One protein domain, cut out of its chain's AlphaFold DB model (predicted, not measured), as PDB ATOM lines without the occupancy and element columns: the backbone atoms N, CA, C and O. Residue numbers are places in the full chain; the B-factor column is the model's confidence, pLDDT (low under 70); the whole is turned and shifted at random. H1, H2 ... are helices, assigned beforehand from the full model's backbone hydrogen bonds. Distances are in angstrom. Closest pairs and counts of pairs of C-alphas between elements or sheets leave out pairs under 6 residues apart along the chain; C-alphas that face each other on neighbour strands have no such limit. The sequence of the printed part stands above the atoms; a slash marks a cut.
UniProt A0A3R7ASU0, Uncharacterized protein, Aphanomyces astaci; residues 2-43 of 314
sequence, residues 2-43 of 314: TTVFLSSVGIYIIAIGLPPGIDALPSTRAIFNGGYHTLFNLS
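Overview. This is residues 2 to 43 of the 314 residues of an uncharacterized protein of Aphanomyces astaci (UniProt A0A3R7ASU0). A long helix, H1, sticks out as an arm from a small body, in which its last residues, the loop of residues 18 to 32 and the short helix H2 gather. The printed part has 42 residues, with two named helices, H1 then H2, and no named strand: the class is all helix. It is only just loose, close to compact, with a radius of gyration of the C-alphas of 11.3 A, and elongated, spanning 36 by 22 by 16 A.

Along the chain. H1, residues 2 to 17, begins at C-alpha 2 (-29.307, 26.029, -36.363) and is 22.3 A long. H2, residues 33 to 40, is 10.5 A long and ends at C-alpha 40 (-22.627, 7.721, -60.160).

Arrangement. Residues 2 to 13 of H1 stand free. H1 and H2 are only just apart, their closest C-alphas 8.5 A from each other. In H1 and H2 every O i to N i+4 pair is within hydrogen-bond range.

Size, cuts and confidence. The C-alphas of Thr 2 and Ser 43, the two farthest apart, are 36.1 A apart. The link from H1 to H2, 15 residues, is long. The printed part has no cut. The mean pLDDT of the printed part is 78.6; residues 19 to 21 and 25 to 29 are under 70.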
ATOM      1  N   THR A   2     -29.211  27.497 -36.502       78.44
ATOM      2  CA  THR A   2     -29.307  26.029 -36.363       78.44
ATOM      3  C   THR A   2     -29.104  25.284 -37.682       78.44
ATOM      4  O   THR A   2     -28.363  24.312 -37.718       78.44
ATOM      5  N   THR A   3     -29.693  25.778 -38.773       87.44
ATOM      6  CA  THR A   3     -29.546  25.190 -40.115       87.44
ATOM      7  C   THR A   3     -28.089  25.143 -40.565       87.44
ATOM      8  O   THR A   3     -27.612  24.082 -40.935       87.44
ATOM      9  N   VAL A   4     -27.371  26.264 -40.437       85.12
ATOM     10  CA  VAL A   4     -25.943  26.368 -40.779       85.12
ATOM     11  C   VAL A   4     -25.097  25.432 -39.918       85.12
ATOM     12  O   VAL A   4     -24.220  24.755 -40.434       85.12
ATOM     13  N   PHE A   5     -25.376  25.363 -38.614       85.62
ATOM     14  CA  PHE A   5     -24.655  24.465 -37.714       85.62
ATOM     15  C   PHE A   5     -24.836  22.996 -38.115       85.62
ATOM     16  O   PHE A   5     -23.851  22.285 -38.285       85.62
ATOM     17  N   LEU A   6     -26.083  22.561 -38.323       90.94
ATOM     18  CA  LEU A   6     -26.386  21.189 -38.731       90.94
ATOM     19  C   LEU A   6     -25.789  20.863 -40.101       90.94
ATOM     20  O   LEU A   6     -25.193  19.802 -40.261       90.94
ATOM     21  N   SER A   7     -25.877  21.784 -41.066       89.38
ATOM     22  CA  SER A   7     -25.266  21.581 -42.379       89.38
ATOM     23  C   SER A   7     -23.741  21.519 -42.300       89.38
ATOM     24  O   SER A   7     -23.153  20.662 -42.944       89.38
ATOM     25  N   SER A   8     -23.081  22.358 -41.493       85.56
ATOM     26  CA  SER A   8     -21.620  22.314 -41.323       85.56
ATOM     27  C   SER A   8     -21.151  21.003 -40.693       85.56
ATOM     28  O   SER A   8     -20.175  20.423 -41.159       85.56
ATOM     29  N   VAL A   9     -21.852  20.521 -39.663       89.25
ATOM     30  CA  VAL A   9     -21.547  19.227 -39.034       89.25
ATOM     31  C   VAL A   9     -21.784  18.083 -40.020       89.25
ATOM     32  O   VAL A   9     -20.937  17.205 -40.145       89.25
ATOM     33  N   GLY A  10     -22.890  18.121 -40.769       87.88
ATOM     34  CA  GLY A  10     -23.185  17.134 -41.807       87.88
ATOM     35  C   GLY A  10     -22.116  17.093 -42.898       87.88
ATOM     36  O   GLY A  10     -21.622  16.020 -43.222       87.88
ATOM     37  N   ILE A  11     -21.693  18.256 -43.405       85.12
ATOM     38  CA  ILE A  11     -20.620  18.358 -44.405       85.12
ATOM     39  C   ILE A  11     -19.315  17.774 -43.860       85.12
ATOM     40  O   ILE A  11     -18.648  17.036 -44.574       85.12
ATOM     41  N   TYR A  12     -18.963  18.059 -42.604       84.00
ATOM     42  CA  TYR A  12     -17.752  17.520 -41.982       84.00
ATOM     43  C   TYR A  12     -17.777  15.986 -41.896       84.00
ATOM     44  O   TYR A  12     -16.807  15.332 -42.267       84.00
ATOM     45  N   ILE A  13     -18.903  15.407 -41.467       86.50
ATOM     46  CA  ILE A  13     -19.072  13.950 -41.375       86.50
ATOM     47  C   ILE A  13     -19.000  13.306 -42.764       86.50
ATOM     48  O   ILE A  13     -18.300  12.314 -42.940       86.50
ATOM     49  N   ILE A  14     -19.682  13.885 -43.757       83.31
ATOM     50  CA  ILE A  14     -19.687  13.388 -45.140       83.31
ATOM     51  C   ILE A  14     -18.281  13.477 -45.748       83.31
ATOM     52  O   ILE A  14     -17.817  12.516 -46.350       83.31
ATOM     53  N   ALA A  15     -17.577  14.594 -45.557       78.31
ATOM     54  CA  ALA A  15     -16.241  14.794 -46.114       78.31
ATOM     55  C   ALA A  15     -15.205  13.799 -45.567       78.31
ATOM     56  O   ALA A  15     -14.292  13.418 -46.290       78.31
ATOM     57  N   ILE A  16     -15.342  13.374 -44.308       81.12
ATOM     58  CA  ILE A  16     -14.453  12.374 -43.696       81.12
ATOM     59  C   ILE A  16     -14.904  10.947 -44.027       81.12
ATOM     60  O   ILE A  16     -14.069  10.059 -44.173       81.12
ATOM     61  N   GLY A  17     -16.216  10.721 -44.113       78.19
ATOM     62  CA  GLY A  17     -16.799   9.392 -44.277       78.19
ATOM     63  C   GLY A  17     -16.775   8.846 -45.704       78.19
ATOM     64  O   GLY A  17     -16.880   7.634 -45.870       78.19
ATOM     65  N   LEU A  18     -16.657   9.698 -46.729       76.94
ATOM     66  CA  LEU A  18     -16.636   9.247 -48.123       76.94
ATOM     67  C   LEU A  18     -15.197   9.034 -48.646       76.94
ATOM     68  O   LEU A  18     -14.313   9.853 -48.377       76.94
ATOM     69  N   PRO A  19     -14.952   7.979 -49.451       68.88
ATOM     70  CA  PRO A  19     -13.717   7.841 -50.228       68.88
ATOM     71  C   PRO A  19     -13.534   9.079 -51.126       68.88
ATOM     72  O   PRO A  19     -14.520   9.530 -51.716       68.88
ATOM     73  N   PRO A  20     -12.331   9.667 -51.264       63.78
ATOM     74  CA  PRO A  20     -10.994   9.125 -50.994       63.78
ATOM     75  C   PRO A  20     -10.449   9.347 -49.562       63.78
ATOM     76  O   PRO A  20      -9.258   9.155 -49.328       63.78
ATOM     77  N   GLY A  21     -11.302   9.704 -48.592       69.12
ATOM     78  CA  GLY A  21     -10.916   9.845 -47.182       69.12
ATOM     79  C   GLY A  21     -10.113  11.114 -46.874       69.12
ATOM     80  O   GLY A  21      -9.794  11.907 -47.760       69.12
ATOM     81  N   ILE A  22      -9.786  11.322 -45.590       73.06
ATOM     82  CA  ILE A  22      -9.167  12.566 -45.096       73.06
ATOM     83  C   ILE A  22      -7.791  12.859 -45.714       73.06
ATOM     84  O   ILE A  22      -7.451  14.024 -45.917       73.06
ATOM     85  N   ASP A  23      -7.036  11.820 -46.073       70.69
ATOM     86  CA  ASP A  23      -5.657  11.938 -46.558       70.69
ATOM     87  C   ASP A  23      -5.568  12.483 -47.990       70.69
ATOM     88  O   ASP A  23      -4.589  13.130 -48.360       70.69
ATOM     89  N   ALA A  24      -6.612  12.273 -48.794       70.75
ATOM     90  CA  ALA A  24      -6.677  12.732 -50.180       70.75
ATOM     91  C   ALA A  24      -7.446  14.056 -50.350       70.75
ATOM     92  O   ALA A  24      -7.423  14.658 -51.427       70.75
ATOM     93  N   LEU A  25      -8.109  14.556 -49.299       69.88
ATOM     94  CA  LEU A  25      -8.779  15.863 -49.331       69.88
ATOM     95  C   LEU A  25      -7.833  17.028 -49.686       69.88
ATOM     96  O   LEU A  25      -8.240  17.871 -50.484       69.88
ATOM     97  N   PRO A  26      -6.584  17.104 -49.173       67.12
ATOM     98  CA  PRO A  26      -5.691  18.229 -49.462       67.12
ATOM     99  C   PRO A  26      -5.238  18.321 -50.925       67.12
ATOM    100  O   PRO A  26      -4.888  19.405 -51.387       67.12
ATOM    101  N   SER A  27      -5.214  17.201 -51.653       66.44
ATOM    102  CA  SER A  27      -4.790  17.130 -53.060       66.44
ATOM    103  C   SER A  27      -5.958  17.211 -54.049       66.44
ATOM    104  O   SER A  27      -5.749  17.375 -55.253       66.44
ATOM    105  N   THR A  28      -7.197  17.136 -53.561       69.06
ATOM    106  CA  THR A  28      -8.393  17.103 -54.402       69.06
ATOM    107  C   THR A  28      -8.858  18.517 -54.767       69.06
ATOM    108  O   THR A  28      -9.274  19.296 -53.913       69.06
ATOM    109  N   ARG A  29      -8.849  18.850 -56.066       63.28
ATOM    110  CA  ARG A  29      -9.258  20.178 -56.581       63.28
ATOM    111  C   ARG A  29     -10.761  20.465 -56.477       63.28
ATOM    112  O   ARG A  29     -11.151  21.620 -56.341       63.28
ATOM    113  N   ALA A  30     -11.604  19.436 -56.543       71.88
ATOM    114  CA  ALA A  30     -13.054  19.556 -56.427       71.88
ATOM    115  C   ALA A  30     -13.552  18.615 -55.327       71.88
ATOM    116  O   ALA A  30     -13.574  17.403 -55.513       71.88
ATOM    117  N   ILE A  31     -13.955  19.182 -54.186       74.12
ATOM    118  CA  ILE A  31     -14.320  18.434 -52.967       74.12
ATOM    119  C   ILE A  31     -15.435  17.405 -53.230       74.12
ATOM    120  O   ILE A  31     -15.450  16.338 -52.627       74.12
ATOM    121  N   PHE A  32     -16.343  17.687 -54.169       76.88
ATOM    122  CA  PHE A  32     -17.439  16.780 -54.520       76.88
ATOM    123  C   PHE A  32     -17.036  15.628 -55.449       76.88
ATOM    124  O   PHE A  32     -17.823  14.698 -55.620       76.88
ATOM    125  N   ASN A  33     -15.826  15.652 -56.021       77.94
ATOM    126  CA  ASN A  33     -15.409  14.680 -57.028       77.94
ATOM    127  C   ASN A  33     -15.393  13.249 -56.470       77.94
ATOM    128  O   ASN A  33     -15.990  12.353 -57.055       77.94
ATOM    129  N   GLY A  34     -14.838  13.055 -55.268       76.00
ATOM    130  CA  GLY A  34     -14.861  11.750 -54.599       76.00
ATOM    131  C   GLY A  34     -16.280  11.209 -54.395       76.00
ATOM    132  O   GLY A  34     -16.582  10.074 -54.758       76.00
ATOM    133  N   GLY A  35     -17.189  12.056 -53.904       79.19
ATOM    134  CA  GLY A  35     -18.571  11.649 -53.651       79.19
ATOM    135  C   GLY A  35     -19.326  11.273 -54.922       79.19
ATOM    136  O   GLY A  35     -19.942  10.213 -54.993       79.19
ATOM    137  N   TYR A  36     -19.236  12.094 -55.961       82.94
ATOM    138  CA  TYR A  36     -19.905  11.822 -57.229       82.94
ATOM    139  C   TYR A  36     -19.300  10.639 -57.995       82.94
ATOM    140  O   TYR A  36     -20.057   9.890 -58.614       82.94
ATOM    141  N   HIS A  37     -17.985  10.420 -57.902       80.25
ATOM    142  CA  HIS A  37     -17.345   9.230 -58.457       80.25
ATOM    143  C   HIS A  37     -17.940   7.961 -57.830       80.25
ATOM    144  O   HIS A  37     -18.308   7.035 -58.542       80.25
ATOM    145  N   THR A  38     -18.123   7.934 -56.503       81.44
ATOM    146  CA  THR A  38     -18.727   6.775 -55.817       81.44
ATOM    147  C   THR A  38     -20.228   6.610 -56.073       81.44
ATOM    148  O   THR A  38     -20.705   5.484 -56.163       81.44
ATOM    149  N   LEU A  39     -20.978   7.710 -56.205       82.88
ATOM    150  CA  LEU A  39     -22.439   7.669 -56.323       82.88
ATOM    151  C   LEU A  39     -22.913   7.333 -57.743       82.88
ATOM    152  O   LEU A  39     -23.892   6.612 -57.912       82.88
ATOM    153  N   PHE A  40     -22.234   7.872 -58.757       84.25
ATOM    154  CA  PHE A  40     -22.627   7.721 -60.160       84.25
ATOM    155  C   PHE A  40     -21.703   6.789 -60.956       84.25
ATOM    156  O   PHE A  40     -21.993   6.512 -62.117       84.25
ATOM    157  N   ASN A  41     -20.614   6.300 -60.345       82.81
ATOM    158  CA  ASN A  41     -19.606   5.446 -60.984       82.81
ATOM    159  C   ASN A  41     -19.066   6.056 -62.296       82.81
ATOM    160  O   ASN A  41     -18.937   5.387 -63.322       82.81
ATOM    161  N   LEU A  42     -18.833   7.374 -62.271       80.75
ATOM    162  CA  LEU A  42     -18.434   8.185 -63.423       80.75
ATOM    163  C   LEU A  42     -16.929   8.450 -63.432       80.75
ATOM    164  O   LEU A  42     -16.312   8.630 -62.387       80.75
ATOM    165  N   SER A  43     -16.368   8.580 -64.637       82.75
ATOM    166  CA  SER A  43     -14.993   9.050 -64.850       82.75
ATOM    167  C   SER A  43     -14.778  10.470 -64.294       82.75
ATOM    168  O   SER A  43     -15.681  11.310 -64.349       82.75
TER     169      SER A  43